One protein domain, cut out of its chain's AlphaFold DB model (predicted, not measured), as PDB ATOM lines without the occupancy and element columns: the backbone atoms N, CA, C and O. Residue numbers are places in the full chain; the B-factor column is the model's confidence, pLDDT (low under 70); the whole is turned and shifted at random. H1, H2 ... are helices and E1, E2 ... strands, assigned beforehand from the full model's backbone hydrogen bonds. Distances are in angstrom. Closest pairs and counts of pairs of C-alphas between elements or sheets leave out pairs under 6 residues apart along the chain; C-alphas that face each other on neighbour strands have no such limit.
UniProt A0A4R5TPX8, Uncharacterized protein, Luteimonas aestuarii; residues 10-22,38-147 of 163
ATOM      1  N   VAL A  10      -6.257 -34.043   2.011       96.94
ATOM      2  CA  VAL A  10      -6.692 -32.663   1.784       96.94
ATOM      3  C   VAL A  10      -7.300 -32.133   3.075       96.94
ATOM      4  O   VAL A  10      -8.256 -32.717   3.581       96.94
ATOM      5  N   VAL A  11      -6.744 -31.048   3.601       96.75
ATOM      6  CA  VAL A  11      -7.274 -30.302   4.745       96.75
ATOM      7  C   VAL A  11      -8.346 -29.346   4.229       96.75
ATOM      8  O   VAL A  11      -8.090 -28.543   3.332       96.75
ATOM      9  N   LEU A  12      -9.550 -29.448   4.782       96.81
ATOM     10  CA  LEU A  12     -10.693 -28.601   4.439       96.81
ATOM     11  C   LEU A  12     -10.869 -27.453   5.426       96.81
ATOM     12  O   LEU A  12     -11.233 -26.355   5.027       96.81
ATOM     13  N   GLU A  13     -10.612 -27.711   6.707       95.31
ATOM     14  CA  GLU A  13     -10.712 -26.714   7.767       95.31
ATOM     15  C   GLU A  13      -9.581 -26.906   8.772       95.31
ATOM     16  O   GLU A  13      -9.202 -28.037   9.094       95.31
ATOM     17  N   ILE A  14      -9.097 -25.790   9.309       94.38
ATOM     18  CA  ILE A  14      -8.294 -25.753  10.528       94.38
ATOM     19  C   ILE A  14      -9.186 -25.135  11.591       94.38
ATOM     20  O   ILE A  14      -9.699 -24.035  11.402       94.38
ATOM     21  N   LEU A  15      -9.412 -25.861  12.675       94.19
ATOM     22  CA  LEU A  15     -10.312 -25.469  13.746       94.19
ATOM     23  C   LEU A  15      -9.492 -25.222  15.011       94.19
ATOM     24  O   LEU A  15      -8.664 -26.052  15.366       94.19
ATOM     25  N   ASN A  16      -9.721 -24.120  15.709       91.00
ATOM     26  CA  ASN A  16      -9.036 -23.810  16.962       91.00
ATOM     27  C   ASN A  16     -10.026 -23.295  18.015       91.00
ATOM     28  O   ASN A  16     -11.084 -22.750  17.670       91.00
ATOM     29  N   PRO A  17      -9.723 -23.449  19.313       86.19
ATOM     30  CA  PRO A  17     -10.476 -22.751  20.329       86.19
ATOM     31  C   PRO A  17     -10.057 -21.287  20.229       86.19
ATOM     32  O   PRO A  17      -8.868 -20.962  20.306       86.19
ATOM     33  N   LEU A  18     -11.032 -20.398  20.027       69.62
ATOM     34  CA  LEU A  18     -10.827 -18.960  20.191       69.62
ATOM     35  C   LEU A  18     -10.603 -18.685  21.682       69.62
ATOM     36  O   LEU A  18     -11.506 -18.264  22.405       69.62
ATOM     37  N   CYS A  19      -9.407 -19.014  22.153       58.69
ATOM     38  CA  CYS A  19      -8.886 -18.539  23.417       58.69
ATOM     39  C   CYS A  19      -8.396 -17.107  23.218       58.69
ATOM     40  O   CYS A  19      -8.103 -16.691  22.097       58.69
ATOM     41  N   GLU A  20      -8.392 -16.348  24.309       53.41
ATOM     42  CA  GLU A  20      -8.039 -14.930  24.349       53.41
ATOM     43  C   GLU A  20      -6.782 -14.624  23.514       53.41
ATOM     44  O   GLU A  20      -5.882 -15.466  23.441       53.41
ATOM     45  N   PRO A  21      -6.723 -13.447  22.861       55.56
ATOM     46  CA  PRO A  21      -5.598 -13.081  22.010       55.56
ATOM     47  C   PRO A  21      -4.276 -13.297  22.743       55.56
ATOM     48  O   PRO A  21      -4.175 -13.033  23.944       55.56
ATOM     49  N   VAL A  22      -3.270 -13.764  21.999       55.00
ATOM     50  CA  VAL A  22      -1.899 -13.937  22.491       55.00
ATOM     51  C   VAL A  22      -1.511 -12.697  23.282       55.00
ATOM     52  O   VAL A  22      -1.661 -11.574  22.793       55.00
ATOM     53  N   MET A  38      -4.657 -25.556  21.040       91.19
ATOM     54  CA  MET A  38      -4.613 -26.691  20.111       91.19
ATOM     55  C   MET A  38      -5.258 -26.325  18.770       91.19
ATOM     56  O   MET A  38      -5.954 -25.317  18.661       91.19
ATOM     57  N   ALA A  39      -5.090 -27.180  17.770       93.50
ATOM     58  CA  ALA A  39      -5.825 -27.121  16.516       93.50
ATOM     59  C   ALA A  39      -6.388 -28.499  16.150       93.50
ATOM     60  O   ALA A  39      -5.840 -29.528  16.531       93.50
ATOM     61  N   VAL A  40      -7.468 -28.525  15.379       95.81
ATOM     62  CA  VAL A  40      -8.036 -29.730  14.775       95.81
ATOM     63  C   VAL A  40      -8.116 -29.518  13.270       95.81
ATOM     64  O   VAL A  40      -8.772 -28.593  12.795       95.81
ATOM     65  N   LEU A  41      -7.460 -30.386  12.509       96.44
ATOM     66  CA  LEU A  41      -7.576 -30.448  11.059       96.44
ATOM     67  C   LEU A  41      -8.776 -31.315  10.704       96.44
ATOM     68  O   LEU A  41      -8.840 -32.481  11.102       96.44
ATOM     69  N   ARG A  42      -9.705 -30.772   9.918       96.94
ATOM     70  CA  ARG A  42     -10.752 -31.561   9.265       96.94
ATOM     71  C   ARG A  42     -10.285 -31.931   7.869       96.94
ATOM     72  O   ARG A  42     -10.076 -31.049   7.035       96.94
ATOM     73  N   LEU A  43     -10.144 -33.223   7.605       96.19
ATOM     74  CA  LEU A  43      -9.715 -33.729   6.306       96.19
ATOM     75  C   LEU A  43     -10.913 -34.060   5.406       96.19
ATOM     76  O   LEU A  43     -12.032 -34.309   5.871       96.19
ATOM     77  N   THR A  44     -10.670 -34.132   4.099       94.00
ATOM     78  CA  THR A  44     -11.613 -34.727   3.146       94.00
ATOM     79  C   THR A  44     -11.920 -36.167   3.558       94.00
ATOM     80  O   THR A  44     -11.012 -36.962   3.783       94.00
ATOM     81  N   GLY A  45     -13.208 -36.496   3.672       89.69
ATOM     82  CA  GLY A  45     -13.682 -37.769   4.236       89.69
ATOM     83  C   GLY A  45     -14.166 -37.668   5.688       89.69
ATOM     84  O   GLY A  45     -14.742 -38.624   6.195       89.69
ATOM     85  N   GLY A  46     -14.003 -36.508   6.335       92.06
ATOM     86  CA  GLY A  46     -14.532 -36.236   7.676       92.06
ATOM     87  C   GLY A  46     -13.624 -36.676   8.825       92.06
ATOM     88  O   GLY A  46     -13.994 -36.484   9.980       92.06
ATOM     89  N   GLU A  47     -12.448 -37.228   8.521       94.88
ATOM     90  CA  GLU A  47     -11.412 -37.534   9.509       94.88
ATOM     91  C   GLU A  47     -10.976 -36.252  10.239       94.88
ATOM     92  O   GLU A  47     -10.834 -35.190   9.621       94.88
ATOM     93  N   LEU A  48     -10.756 -36.357  11.552       95.94
ATOM     94  CA  LEU A  48     -10.305 -35.256  12.399       95.94
ATOM     95  C   LEU A  48      -8.950 -35.593  13.010       95.94
ATOM     96  O   LEU A  48      -8.786 -36.647  13.628       95.94
ATOM     97  N   ILE A  49      -7.996 -34.680  12.875       95.75
ATOM     98  CA  ILE A  49      -6.651 -34.820  13.433       95.75
ATOM     99  C   ILE A  49      -6.378 -33.650  14.373       95.75
ATOM    100  O   ILE A  49      -6.380 -32.502  13.941       95.75
ATOM    101  N   GLN A  50      -6.125 -33.934  15.645       95.12
ATOM    102  CA  GLN A  50      -5.768 -32.939  16.646       95.12
ATOM    103  C   GLN A  50      -4.251 -32.719  16.676       95.12
ATOM    104  O   GLN A  50      -3.477 -33.679  16.666       95.12
ATOM    105  N   LEU A  51      -3.860 -31.450  16.766       94.12
ATOM    106  CA  LEU A  51      -2.517 -30.966  17.059       94.12
ATOM    107  C   LEU A  51      -2.536 -30.216  18.382       94.12
ATOM    108  O   LEU A  51      -3.285 -29.249  18.526       94.12
ATOM    109  N   ALA A  52      -1.712 -30.628  19.338       92.44
ATOM    110  CA  ALA A  52      -1.610 -29.939  20.620       92.44
ATOM    111  C   ALA A  52      -0.169 -29.939  21.155       92.44
ATOM    112  O   ALA A  52       0.531 -30.946  20.995       92.44
ATOM    113  N   PRO A  53       0.255 -28.844  21.813       92.50
ATOM    114  CA  PRO A  53       1.503 -28.798  22.552       92.50
ATOM    115  C   PRO A  53       1.435 -29.802  23.706       92.50
ATOM    116  O   PRO A  53       0.400 -29.937  24.363       92.50
ATOM    117  N   CYS A  54       2.517 -30.534  23.932       92.44
ATOM    118  CA  CYS A  54       2.638 -31.466  25.039       92.44
ATOM    119  C   CYS A  54       4.063 -31.501  25.583       92.44
ATOM    120  O   CYS A  54       5.007 -31.004  24.975       92.44
ATOM    121  N   GLU A  55       4.202 -32.133  26.738       93.12
ATOM    122  CA  GLU A  55       5.478 -32.425  27.371       93.12
ATOM    123  C   GLU A  55       5.774 -33.919  27.234       93.12
ATOM    124  O   GLU A  55       4.883 -34.759  27.402       93.12
ATOM    125  N   VAL A  56       7.023 -34.260  26.924       92.69
ATOM    126  CA  VAL A  56       7.486 -35.647  26.826       92.69
ATOM    127  C   VAL A  56       8.730 -35.846  27.679       92.69
ATOM    128  O   VAL A  56       9.710 -35.112  27.578       92.69
ATOM    129  N   GLU A  57       8.705 -36.860  28.538       93.88
ATOM    130  CA  GLU A  57       9.885 -37.254  29.304       93.88
ATOM    131  C   GLU A  57      10.778 -38.135  28.422       93.88
ATOM    132  O   GLU A  57      10.451 -39.289  28.143       93.88
ATOM    133  N   LEU A  58      11.893 -37.575  27.949       91.88
ATOM    134  CA  LEU A  58      12.881 -38.317  27.155       91.88
ATOM    135  C   LEU A  58      13.948 -38.981  28.026       91.88
ATOM    136  O   LEU A  58      14.467 -40.043  27.686       91.88
ATOM    137  N   GLU A  59      14.277 -38.355  29.156       90.69
ATOM    138  CA  GLU A  59      15.284 -38.830  30.092       90.69
ATOM    139  C   GLU A  59      14.745 -38.785  31.527       90.69
ATOM    140  O   GLU A  59      14.322 -37.715  31.979       90.69
ATOM    141  N   PRO A  60      14.819 -39.905  32.271       91.44
ATOM    142  CA  PRO A  60      14.360 -39.952  33.650       91.44
ATOM    143  C   PRO A  60      15.021 -38.890  34.530       91.44
ATOM    144  O   PRO A  60      16.250 -38.821  34.633       91.44
ATOM    145  N   GLY A  61      14.201 -38.090  35.210       88.19
ATOM    146  CA  GLY A  61      14.669 -37.087  36.174       88.19
ATOM    147  C   GLY A  61      15.169 -35.771  35.568       88.19
ATOM    148  O   GLY A  61      15.688 -34.934  36.310       88.19
ATOM    149  N   LYS A  62      15.005 -35.556  34.257       89.31
ATOM    150  CA  LYS A  62      15.124 -34.230  33.631       89.31
ATOM    151  C   LYS A  62      13.756 -33.557  33.519       89.31
ATOM    152  O   LYS A  62      12.719 -34.205  33.642       89.31
ATOM    153  N   TYR A  63      13.760 -32.241  33.297       88.38
ATOM    154  CA  TYR A  63      12.533 -31.551  32.906       88.38
ATOM    155  C   TYR A  63      12.018 -32.133  31.579       88.38
ATOM    156  O   TYR A  63      12.846 -32.435  30.715       88.38
ATOM    157  N   PRO A  64      10.694 -32.307  31.423       91.12
ATOM    158  CA  PRO A  64      10.122 -32.779  30.172       91.12
ATOM    159  C   PRO A  64      10.492 -31.867  29.002       91.12
ATOM    160  O   PRO A  64      10.503 -30.645  29.150       91.12
ATOM    161  N   SER A  65      10.752 -32.470  27.844       92.06
ATOM    162  CA  SER A  65      10.957 -31.743  26.595       92.06
ATOM    163  C   SER A  65       9.613 -31.280  26.033       92.06
ATOM    164  O   SER A  65       8.612 -32.002  26.111       92.06
ATOM    165  N   LEU A  66       9.587 -30.101  25.424       92.62
ATOM    166  CA  LEU A  66       8.419 -29.548  24.749       92.62
ATOM    167  C   LEU A  66       8.258 -30.199  23.371       92.62
ATOM    168  O   LEU A  66       9.188 -30.254  22.569       92.62
ATOM    169  N   SER A  67       7.061 -30.698  23.087       93.69
ATOM    170  CA  SER A  67       6.769 -31.517  21.912       93.69
ATOM    171  C   SER A  67       5.397 -31.200  21.323       93.69
ATOM    172  O   SER A  67       4.570 -30.516  21.921       93.69
ATOM    173  N   LEU A  68       5.120 -31.715  20.135       94.12
ATOM    174  CA  LEU A  68       3.819 -31.667  19.494       94.12
ATOM    175  C   LEU A  68       3.214 -33.063  19.438       94.12
ATOM    176  O   LEU A  68       3.798 -34.019  18.928       94.12
ATOM    177  N   SER A  69       1.982 -33.159  19.919       93.56
ATOM    178  CA  SER A  69       1.145 -34.332  19.720       93.56
ATOM    179  C   SER A  69       0.317 -34.169  18.447       93.56
ATOM    180  O   SER A  69      -0.340 -33.148  18.257       93.56
ATOM    181  N   LEU A  70       0.341 -35.191  17.588       93.81
ATOM    182  CA  LEU A  70      -0.486 -35.296  16.386       93.81
ATOM    183  C   LEU A  70      -1.272 -36.608  16.441       93.81
ATOM    184  O   LEU A  70      -0.690 -37.695  16.356       93.81
ATOM    185  N   GLN A  71      -2.589 -36.533  16.620       93.88
ATOM    186  CA  GLN A  71      -3.411 -37.716  16.883       93.88
ATOM    187  C   GLN A  71      -4.764 -37.634  16.182       93.88
ATOM    188  O   GLN A  71      -5.374 -36.572  16.107       93.88
ATOM    189  N   ALA A  72      -5.256 -38.773  15.693       94.06
ATOM    190  CA  ALA A  72      -6.646 -38.872  15.269       94.06
ATOM    191  C   ALA A  72      -7.574 -38.622  16.466       94.06
ATOM    192  O   ALA A  72      -7.293 -39.065  17.580       94.06
ATOM    193  N   CYS A  73      -8.676 -37.926  16.223       94.12
ATOM    194  CA  CYS A  73      -9.667 -37.596  17.236       94.12
ATOM    195  C   CYS A  73     -11.084 -37.757  16.676       94.12
ATOM    196  O   CYS A  73     -11.284 -37.969  15.479       94.12
ATOM    197  N   ASP A  74     -12.072 -37.684  17.559       93.88
ATOM    198  CA  ASP A  74     -13.482 -37.678  17.186       93.88
ATOM    199  C   ASP A  74     -14.100 -36.285  17.387       93.88
ATOM    200  O   ASP A  74     -13.430 -35.309  17.729       93.88
ATOM    201  N   SER A  75     -15.404 -36.173  17.143       92.19
ATOM    202  CA  SER A  75     -16.124 -34.905  17.240       92.19
ATOM    203  C   SER A  75     -16.140 -34.293  18.645       92.19
ATOM    204  O   SER A  75     -16.412 -33.097  18.759       92.19
ATOM    205  N   SER A  76     -15.826 -35.044  19.705       90.00
ATOM    206  CA  SER A  76     -15.686 -34.488  21.056       90.00
ATOM    207  C   SER A  76     -14.517 -33.507  21.161       90.00
ATOM    208  O   SER A  76     -14.636 -32.520  21.881       90.00
ATOM    209  N   ALA A  77     -13.458 -33.683  20.358       87.75
ATOM    210  CA  ALA A  77     -12.326 -32.754  20.276       87.75
ATOM    211  C   ALA A  77     -12.703 -31.386  19.674       87.75
ATOM    212  O   ALA A  77     -11.923 -30.438  19.732       87.75
ATOM    213  N   LEU A  78     -13.919 -31.243  19.128       91.50
ATOM    214  CA  LEU A  78     -14.464 -29.953  18.689       91.50
ATOM    215  C   LEU A  78     -15.009 -29.098  19.848       91.50
ATOM    216  O   LEU A  78     -15.487 -27.980  19.623       91.50
ATOM    217  N   GLN A  79     -14.933 -29.604  21.077       90.56
ATOM    218  CA  GLN A  79     -15.156 -28.858  22.308       90.56
ATOM    219  C   GLN A  79     -13.875 -28.898  23.142       90.56
ATOM    220  O   GLN A  79     -13.373 -29.963  23.489       90.56
ATOM    221  N   TRP A  80     -13.357 -27.728  23.491       85.81
ATOM    222  CA  TRP A  80     -12.186 -27.587  24.344       85.81
ATOM    223  C   TRP A  80     -12.590 -27.099  25.731       85.81
ATOM    224  O   TRP A  80     -13.407 -26.187  25.851       85.81
ATOM    225  N   VAL A  81     -12.007 -27.668  26.785       83.31
ATOM    226  CA  VAL A  81     -12.254 -27.234  28.166       83.31
ATOM    227  C   VAL A  81     -10.994 -26.592  28.729       83.31
ATOM    228  O   VAL A  81      -9.946 -27.228  28.800       83.31
ATOM    229  N   GLY A  82     -11.113 -25.347  29.181       77.88
ATOM    230  CA  GLY A  82     -10.036 -24.608  29.833       77.88
ATOM    231  C   GLY A  82     -10.582 -23.693  30.918       77.88
ATOM    232  O   GLY A  82     -11.622 -23.061  30.742       77.88
ATOM    233  N   ASN A  83      -9.907 -23.641  32.069       76.62
ATOM    234  CA  ASN A  83     -10.312 -22.818  33.219       76.62
ATOM    235  C   ASN A  83     -11.785 -23.022  33.640       76.62
ATOM    236  O   ASN A  83     -12.484 -22.071  33.986       76.62
ATOM    237  N   GLY A  84     -12.279 -24.263  33.558       81.31
ATOM    238  CA  GLY A  84     -13.667 -24.616  33.888       81.31
ATOM    239  C   GLY A  84     -14.721 -24.138  32.879       81.31
ATOM    240  O   GLY A  84     -15.913 -24.315  33.122       81.31
ATOM    241  N   LYS A  85     -14.312 -23.551  31.748       82.88
ATOM    242  CA  LYS A  85     -15.193 -23.140  30.648       82.88
ATOM    243  C   LYS A  85     -15.021 -24.071  29.455       82.88
ATOM    244  O   LYS A  85     -13.917 -24.521  29.166       82.88
ATOM    245  N   THR A  86     -16.124 -24.341  28.764       85.62
ATOM    246  CA  THR A  86     -16.120 -25.080  27.496       85.62
ATOM    247  C   THR A  86     -16.196 -24.092  26.339       85.62
ATOM    248  O   THR A  86     -17.039 -23.195  26.337       85.62
ATOM    249  N   TYR A  87     -15.321 -24.269  25.361       84.31
ATOM    250  CA  TYR A  87     -15.195 -23.462  24.160       84.31
ATOM    251  C   TYR A  87     -15.428 -24.359  22.952       84.31
ATOM    252  O   TYR A  87     -14.848 -25.437  22.848       84.31
ATOM    253  N   SER A  88     -16.256 -23.914  22.014       89.19
ATOM    254  CA  SER A  88     -16.393 -24.609  20.736       89.19
ATOM    255  C   SER A  88     -15.276 -24.193  19.788       89.19
ATOM    256  O   SER A  88     -14.967 -23.002  19.688       89.19
ATOM    257  N   MET A  89     -14.719 -25.161  19.062       90.56
ATOM    258  CA  MET A  89     -13.741 -24.882  18.017       90.56
ATOM    259  C   MET A  89     -14.374 -24.055  16.891       90.56
ATOM    260  O   MET A  89     -15.539 -24.255  16.531       90.56
ATOM    261  N   ARG A  90     -13.610 -23.125  16.322       90.81
ATOM    262  CA  ARG A  90     -14.024 -22.279  15.196       90.81
ATOM    263  C   ARG A  90     -13.009 -22.383  14.057       90.81
ATOM    264  O   ARG A  90     -11.847 -22.651  14.338       90.81
ATOM    265  N   PRO A  91     -13.431 -22.181  12.797       91.88
ATOM    266  CA  PRO A  91     -12.498 -22.083  11.681       91.88
ATOM    267  C   PRO A  91     -11.476 -20.967  11.887       91.88
ATOM    268  O   PRO A  91     -11.841 -19.850  12.262       91.88
ATOM    269  N   LEU A  92     -10.217 -21.277  11.593       88.88
ATOM    270  CA  LEU A  92      -9.120 -20.327  11.574       88.88
ATOM    271  C   LEU A  92      -9.234 -19.450  10.324       88.88
ATOM    272  O   LEU A  92      -9.012 -19.916   9.204       88.88
ATOM    273  N   VAL A  93      -9.612 -18.186  10.510       86.44
ATOM    274  CA  VAL A  93      -9.937 -17.265   9.408       86.44
ATOM    275  C   VAL A  93      -8.701 -16.946   8.569       86.44
ATOM    276  O   VAL A  93      -8.791 -16.827   7.352       86.44
ATOM    277  N   GLU A  94      -7.535 -16.883   9.198       84.81
ATOM    278  CA  GLU A  94      -6.242 -16.610   8.576       84.81
ATOM    279  C   GLU A  94      -5.819 -17.702   7.581       84.81
ATOM    280  O   GLU A  94      -5.019 -17.442   6.688       84.81
ATOM    281  N   ALA A  95      -6.370 -18.914   7.702       87.81
ATOM    282  CA  ALA A  95      -6.125 -20.014   6.772       87.81
ATOM    283  C   ALA A  95      -7.155 -20.090   5.632       87.81
ATOM    284  O   ALA A  95      -7.022 -20.951   4.764       87.81
ATOM    285  N   ALA A  96      -8.179 -19.227   5.612       88.00
ATOM    286  CA  ALA A  96      -9.295 -19.337   4.670       88.00
ATOM    287  C   ALA A  96      -8.845 -19.282   3.203       88.00
ATOM    288  O   ALA A  96      -9.311 -20.081   2.398       88.00
ATOM    289  N   ASP A  97      -7.901 -18.396   2.877       87.31
ATOM    290  CA  ASP A  97      -7.384 -18.248   1.513       87.31
ATOM    291  C   ASP A  97      -6.487 -19.417   1.088       87.31
ATOM    292  O   ASP A  97      -6.264 -19.618  -0.101       87.31
ATOM    293  N   LEU A  98      -5.974 -20.202   2.037       89.69
ATOM    294  CA  LEU A  98      -5.118 -21.350   1.754       89.69
ATOM    295  C   LEU A  98      -5.913 -22.651   1.551       89.69
ATOM    296  O   LEU A  98      -5.421 -23.604   0.943       89.69
ATOM    297  N   LEU A  99      -7.129 -22.721   2.088       93.06
ATOM    298  CA  LEU A  99      -7.946 -23.929   2.085       93.06
ATOM    299  C   LEU A  99      -8.837 -23.995   0.823       93.06
ATOM    300  O   LEU A  99      -9.365 -22.975   0.385       93.06
ATOM    301  N   PRO A 100      -9.068 -25.188   0.241       94.69
ATOM    302  CA  PRO A 100      -8.578 -26.497   0.673       94.69
ATOM    303  C   PRO A 100      -7.079 -26.696   0.397       94.69
ATOM    304  O   PRO A 100      -6.579 -26.355  -0.672       94.69
ATOM    305  N   PHE A 101      -6.382 -27.324   1.343       95.19
ATOM    306  CA  PHE A 101      -4.929 -27.505   1.311       95.19
ATOM    307  C   PHE A 101      -4.559 -28.975   1.094       95.19
ATOM    308  O   PHE A 101      -4.884 -29.830   1.919       95.19
ATOM    309  N   THR A 102      -3.868 -29.289  -0.004       96.50
ATOM    310  CA  THR A 102      -3.391 -30.658  -0.274       96.50
ATOM    311  C   THR A 102      -2.008 -30.852   0.327       96.50
ATOM    312  O   THR A 102      -1.074 -30.163  -0.061       96.50
ATOM    313  N   VAL A 103      -1.846 -31.822   1.226       96.06
ATOM    314  CA  VAL A 103      -0.552 -32.104   1.860       96.06
ATOM    315  C   VAL A 103       0.303 -32.950   0.913       96.06
ATOM    316  O   VAL A 103       0.034 -34.130   0.702       96.06
ATOM    317  N   SER A 104       1.348 -32.364   0.335       96.00
ATOM    318  CA  SER A 104       2.329 -33.056  -0.512       96.00
ATOM    319  C   SER A 104       3.576 -33.487   0.250       96.00
ATOM    320  O   SER A 104       4.174 -34.510  -0.082       96.00
ATOM    321  N   GLN A 105       3.965 -32.726   1.274       95.75
ATOM    322  CA  GLN A 105       5.067 -33.075   2.165       95.75
ATOM    323  C   GLN A 105       4.683 -32.808   3.613       95.75
ATOM    324  O   GLN A 105       3.919 -31.893   3.922       95.75
ATOM    325  N   PHE A 106       5.277 -33.607   4.487       94.88
ATOM    326  CA  PHE A 106       5.163 -33.511   5.928       94.88
ATOM    327  C   PHE A 106       6.580 -33.504   6.502       94.88
ATOM    328  O   PHE A 106       7.373 -34.392   6.179       94.88
ATOM    329  N   LYS A 107       6.921 -32.486   7.289       95.25
ATOM    330  CA  LYS A 107       8.240 -32.339   7.912       95.25
ATOM    331  C   LYS A 107       8.086 -32.149   9.409       95.25
ATOM    332  O   LYS A 107       7.206 -31.418   9.851       95.25
ATOM    333  N   GLU A 108       8.986 -32.769  10.148       95.06
ATOM    334  CA  GLU A 108       9.127 -32.625  11.592       95.06
ATOM    335  C   GLU A 108      10.503 -32.049  11.880       95.06
ATOM    336  O   GLU A 108      11.480 -32.365  11.189       95.06
ATOM    337  N   SER A 109      10.581 -31.198  12.888       94.50
ATOM    338  CA  SER A 109      11.835 -30.613  13.337       94.50
ATOM    339  C   SER A 109      11.797 -30.378  14.843       94.50
ATOM    340  O   SER A 109      10.747 -30.421  15.491       94.50
ATOM    341  N   ASP A 110      12.981 -30.135  15.397       93.38
ATOM    342  CA  ASP A 110      13.171 -29.749  16.788       93.38
ATOM    343  C   ASP A 110      13.937 -28.419  16.859       93.38
ATOM    344  O   ASP A 110      15.157 -28.410  17.051       93.38
ATOM    345  N   PRO A 111      13.264 -27.273  16.649       88.75
ATOM    346  CA  PRO A 111      13.906 -25.969  16.789       88.75
ATOM    347  C   PRO A 111      14.375 -25.664  18.219       88.75
ATOM    348  O   PRO A 111      15.210 -24.779  18.395       88.75
ATOM    349  N   LEU A 112      13.837 -26.359  19.227       87.25
ATOM    350  CA  LEU A 112      14.195 -26.170  20.637       87.25
ATOM    351  C   LEU A 112      15.468 -26.937  21.026       87.25
ATOM    352  O   LEU A 112      16.134 -26.567  21.991       87.25
ATOM    353  N   GLY A 113      15.846 -27.958  20.254       89.44
ATOM    354  CA  GLY A 113      17.039 -28.768  20.492       89.44
ATOM    355  C   GLY A 113      16.922 -29.676  21.718       89.44
ATOM    356  O   GLY A 113      17.939 -30.059  22.298       89.44
ATOM    357  N   GLU A 114      15.696 -29.999  22.131       89.56
ATOM    358  CA  GLU A 114      15.390 -30.790  23.326       89.56
ATOM    359  C   GLU A 114      15.240 -32.291  23.035       89.56
ATOM    360  O   GLU A 114      14.940 -33.068  23.940       89.56
ATOM    361  N   GLY A 115      15.444 -32.711  21.784       91.06
ATOM    362  CA  GLY A 115      15.298 -34.087  21.313       91.06
ATOM    363  C   GLY A 115      13.854 -34.502  21.026       91.06
ATOM    364  O   GLY A 115      13.600 -35.687  20.807       91.06
ATOM    365  N   ALA A 116      12.911 -33.556  21.032       92.88
ATOM    366  CA  ALA A 116      11.488 -33.785  20.805       92.88
ATOM    367  C   ALA A 116      10.985 -32.998  19.589       92.88
ATOM    368  O   ALA A 116      11.480 -31.920  19.278       92.88
ATOM    369  N   ILE A 117       9.977 -33.532  18.896       94.50
ATOM    370  CA  ILE A 117       9.376 -32.861  17.739       94.50
ATOM    371  C   ILE A 117       8.569 -31.667  18.244       94.50
ATOM    372  O   ILE A 117       7.441 -31.827  18.694       94.50
ATOM    373  N   SER A 118       9.139 -30.471  18.168       93.00
ATOM    374  CA  SER A 118       8.508 -29.227  18.620       93.00
ATOM    375  C   SER A 118       7.939 -28.397  17.465       93.00
ATOM    376  O   SER A 118       7.292 -27.374  17.694       93.00
ATOM    377  N   GLU A 119       8.112 -28.854  16.224       94.50
ATOM    378  CA  GLU A 119       7.552 -28.233  15.028       94.50
ATOM    379  C   GLU A 119       7.131 -29.267  13.976       94.50
ATOM    380  O   GLU A 119       7.819 -30.257  13.715       94.50
ATOM    381  N   VAL A 120       5.990 -28.993  13.344       95.56
ATOM    382  CA  VAL A 120       5.435 -29.740  12.215       95.56
ATOM    383  C   VAL A 120       5.137 -28.772  11.077       95.56
ATOM    384  O   VAL A 120       4.475 -27.753  11.270       95.56
ATOM    385  N   VAL A 121       5.570 -29.119   9.865       95.19
ATOM    386  CA  VAL A 121       5.316 -28.345   8.648       95.19
ATOM    387  C   VAL A 121       4.613 -29.211   7.609       95.19
ATOM    388  O   VAL A 121       5.135 -30.242   7.180       95.19
ATOM    389  N   LEU A 122       3.443 -28.758   7.163       95.81
ATOM    390  CA  LEU A 122       2.723 -29.304   6.018       95.81
ATOM    391  C   LEU A 122       2.984 -28.411   4.808       95.81
ATOM    392  O   LEU A 122       2.824 -27.194   4.888       95.81
ATOM    393  N   LEU A 123       3.357 -29.012   3.682       95.50
ATOM    394  CA  LEU A 123       3.587 -28.301   2.424       95.50
ATOM    395  C   LEU A 123       2.609 -28.780   1.363       95.50
ATOM    396  O   LEU A 123       2.278 -29.964   1.313       95.50
ATOM    397  N   SER A 124       2.195 -27.858   0.503       94.56
ATOM    398  CA  SER A 124       1.370 -28.112  -0.673       94.56
ATOM    399  C   SER A 124       2.224 -28.104  -1.950       94.56
ATOM    400  O   SER A 124       3.325 -27.547  -1.952       94.56
ATOM    401  N   PRO A 125       1.800 -28.764  -3.052       93.06
ATOM    402  CA  PRO A 125       2.564 -28.786  -4.306       93.06
ATOM    403  C   PRO A 125       2.856 -27.402  -4.906       93.06
ATOM    404  O   PRO A 125       3.818 -27.255  -5.653       93.06
ATOM    405  N   ASP A 126       2.024 -26.409  -4.600       89.94
ATOM    406  CA  ASP A 126       2.159 -25.017  -5.046       89.94
ATOM    407  C   ASP A 126       3.170 -24.200  -4.221       89.94
ATOM    408  O   ASP A 126       3.417 -23.035  -4.527       89.94
ATOM    409  N   GLY A 127       3.777 -24.809  -3.199       89.69
ATOM    410  CA  GLY A 127       4.729 -24.162  -2.299       89.69
ATOM    411  C   GLY A 127       4.087 -23.485  -1.090       89.69
ATOM    412  O   GLY A 127       4.818 -22.967  -0.248       89.69
ATOM    413  N   SER A 128       2.758 -23.514  -0.966       92.25
ATOM    414  CA  SER A 128       2.083 -23.020   0.228       92.25
ATOM    415  C   SER A 128       2.347 -23.925   1.441       92.25
ATOM    416  O   SER A 128       2.597 -25.128   1.303       92.25
ATOM    417  N   GLN A 129       2.277 -23.358   2.644       93.69
ATOM    418  CA  GLN A 129       2.751 -23.964   3.883       93.69
ATOM    419  C   GLN A 129       1.811 -23.697   5.063       93.69
ATOM    420  O   GLN A 129       1.349 -22.574   5.275       93.69
ATOM    421  N   LEU A 130       1.615 -24.736   5.877       93.38
ATOM    422  CA  LEU A 130       1.074 -24.661   7.232       93.38
ATOM    423  C   LEU A 130       2.154 -25.112   8.212       93.38
ATOM    424  O   LEU A 130       2.640 -26.240   8.114       93.38
ATOM    425  N   LEU A 131       2.525 -24.254   9.153       94.19
ATOM    426  CA  LEU A 131       3.488 -24.562  10.205       94.19
ATOM    427  C   LEU A 131       2.795 -24.536  11.562       94.19
ATOM    428  O   LEU A 131       2.054 -23.608  11.877       94.19
ATOM    429  N   PHE A 132       3.079 -25.555  12.363       93.62
ATOM    430  CA  PHE A 132       2.631 -25.705  13.737       93.62
ATOM    431  C   PHE A 132       3.860 -25.816  14.625       93.62
ATOM    432  O   PHE A 132       4.728 -26.646  14.360       93.62
ATOM    433  N   ARG A 133       3.948 -25.004  15.677       93.00
ATOM    434  CA  ARG A 133       5.113 -24.987  16.571       93.00
ATOM    435  C   ARG A 133       4.683 -24.932  18.026       93.00
ATOM    436  O   ARG A 133       3.810 -24.147  18.380       93.00
ATOM    437  N   HIS A 134       5.317 -25.725  18.880       90.62
ATOM    438  CA  HIS A 134       5.204 -25.540  20.319       90.62
ATOM    439  C   HIS A 134       5.944 -24.254  20.709       90.62
ATOM    440  O   HIS A 134       7.151 -24.129  20.502       90.62
ATOM    441  N   LEU A 135       5.236 -23.289  21.290       84.06
ATOM    442  CA  LEU A 135       5.822 -22.047  21.792       84.06
ATOM    443  C   LEU A 135       6.164 -22.186  23.279       84.06
ATOM    444  O   LEU A 135       5.472 -22.885  24.019       84.06
ATOM    445  N   MET A 136       7.265 -21.552  23.697       70.62
ATOM    446  CA  MET A 136       7.726 -21.565  25.091       70.62
ATOM    447  C   MET A 136       6.634 -21.079  26.066       70.62
ATOM    448  O   MET A 136       5.737 -20.348  25.643       70.62
ATOM    449  N   PRO A 137       6.706 -21.470  27.357       61.41
ATOM    450  CA  PRO A 137       5.576 -21.437  28.274       61.41
ATOM    451  C   PRO A 137       4.786 -20.123  28.300       61.41
ATOM    452  O   PRO A 137       5.390 -19.046  28.361       61.41
ATOM    453  N   PRO A 138       3.441 -20.216  28.346       69.75
ATOM    454  CA  PRO A 138       2.622 -21.423  28.580       69.75
ATOM    455  C   PRO A 138       2.544 -22.385  27.376       69.75
ATOM    456  O   PRO A 138       2.823 -21.962  26.261       69.75
ATOM    457  N   MET A 139       2.161 -23.661  27.599       84.38
ATOM    458  CA  MET A 139       1.949 -24.692  26.554       84.38
ATOM    459  C   MET A 139       1.006 -24.177  25.458       84.38
ATOM    460  O   MET A 139      -0.218 -24.269  25.574       84.38
ATOM    461  N   THR A 140       1.585 -23.608  24.407       86.62
ATOM    462  CA  THR A 140       0.857 -22.881  23.371       86.62
ATOM    463  C   THR A 140       1.269 -23.409  22.008       86.62
ATOM    464  O   THR A 140       2.449 -23.619  21.736       86.62
ATOM    465  N   LEU A 141       0.287 -23.614  21.140       89.19
ATOM    466  CA  LEU A 141       0.472 -23.938  19.737       89.19
ATOM    467  C   LEU A 141       0.534 -22.651  18.923       89.19
ATOM    468  O   LEU A 141      -0.463 -21.940  18.818       89.19
ATOM    469  N   GLY A 142       1.684 -22.384  18.325       88.94
ATOM    470  CA  GLY A 142       1.842 -21.399  17.270       88.94
ATOM    471  C   GLY A 142       1.416 -21.961  15.917       88.94
ATOM    472  O   GLY A 142       1.740 -23.109  15.607       88.94
ATOM    473  N   ILE A 143       0.696 -21.166  15.125       89.12
ATOM    474  CA  ILE A 143       0.283 -21.508  13.759       89.12
ATOM    475  C   ILE A 143       0.722 -20.396  12.806       89.12
ATOM    476  O   ILE A 143       0.388 -19.226  13.002       89.12
ATOM    477  N   GLU A 144       1.443 -20.766  11.753       89.50
ATOM    478  CA  GLU A 144       1.831 -19.874  10.662       89.50
ATOM    479  C   GLU A 144       1.310 -20.411   9.328       89.50
ATOM    480  O   GLU A 144       1.375 -21.610   9.042       89.50
ATOM    481  N   VAL A 145       0.769 -19.498   8.523       88.31
ATOM    482  CA  VAL A 145       0.162 -19.773   7.223       88.31
ATOM    483  C   VAL A 145       0.906 -18.946   6.184       88.31
ATOM    484  O   VAL A 145       0.893 -17.718   6.253       88.31
ATOM    485  N   THR A 146       1.525 -19.612   5.213       89.44
ATOM    486  CA  THR A 146       2.294 -18.953   4.149       89.44
ATOM    487  C   THR A 146       1.818 -19.455   2.798       89.44
ATOM    488  O   THR A 146       1.834 -20.652   2.536       89.44
ATOM    489  N   GLY A 147       1.392 -18.554   1.920       81.56
ATOM    490  CA  GLY A 147       0.858 -18.907   0.606       81.56
ATOM    491  C   GLY A 147      -0.207 -17.920   0.148       81.56
ATOM    492  O   GLY A 147      -0.565 -16.992   0.871       81.56
TER     493      GLY A 147
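AT A GLANCE: This is residues 10 to 22 and 38 to 147 of the 163 residues of an uncharacterized protein of Luteimonas aestuarii (UniProt A0A4R5TPX8). A sheet of six strands, curled like part of a barrel, and a smaller four-stranded sheet form a sandwich that is only partly face to face: E2, E3 and E4 come near the small sheet, while the hairpin E5 and E6 at the other end of the curl lies away from it. The one short helix, H1, sits beside the strands of the large sheet. The printed part has 123 residues and is mostly strand, in the order E1 E2 E3 E4 H1 E5 E6 E7 E8 E9 E10. Both sheets are antiparallel, E4 E3 E2 E1 E6 E5 and E7 E8 E9 E10. The whole is compact, with a radius of gyration of the C-alphas of 14.7 A and spans of 44 by 37 by 27 A.

HOW THE PARTS SIT: Begin with the large, strongly twisted sheet at E4, residues 65 to 73, an edge strand in a hairpin with E3, residues 48 to 56; N 67 and O 54 are 2.8 A apart. E3 bends by 65 degrees at residue 53. With E2, residues 39 to 43, they form a meander, each strand the antiparallel neighbour of the one before; N 41 and O 49 are 2.8 A apart. E1, residues 10 to 17, has N 15 at 2.8 A from O 40 of E2. Staggered, E1 pairs with E2 over residues 11 to 15 and with E6, residues 85 to 91, over 15 to 17, where N 16 and O 90 are 2.9 A apart. E5, residues 79 to 82, ends the sheet in a hairpin with E6; N 80 and O 87 are 2.8 A apart. H1, residues 75 to 78, stands at the sheet's level, at a height over the sheet of 1.3 A; it is too short for an O i to N i+4 pair, and its one O i to N i+3 pair is within hydrogen-bond range. Now look at the other sheet, the meander E7, residues 105 to 109, E8, residues 119 to 123, E9, residues 129 to 135, and E10, residues 140 to 146, each a hairpin with the next. N 121 and O 107, N 122 and O 130, and N 142 and O 133 are each 2.8 A apart. The closest C-alphas of E3 and E9, Pro 53 and His 134, are 5.4 A apart. E6 and E10 are apart.

IN THESE COORDINATES: Find C-alpha 10 at (-6.692, -32.663, 1.784); from there E1 runs 21.4 A to C-alpha 17. E3 spans 22.9 A and E4 23.4 A. E10 runs 19.7 A to C-alpha 146 at (2.294, -18.953, 4.149).

THE WHOLE: The C-alphas farthest apart, Gly 61 and Asp 97, are 45.2 A apart. Residues 23 to 37 are not printed; C-alphas 22 and 38 are 13.3 A apart. The link E6 to E7 is long. Residues 18 to 22 and 137 to 138 have pLDDT under 70.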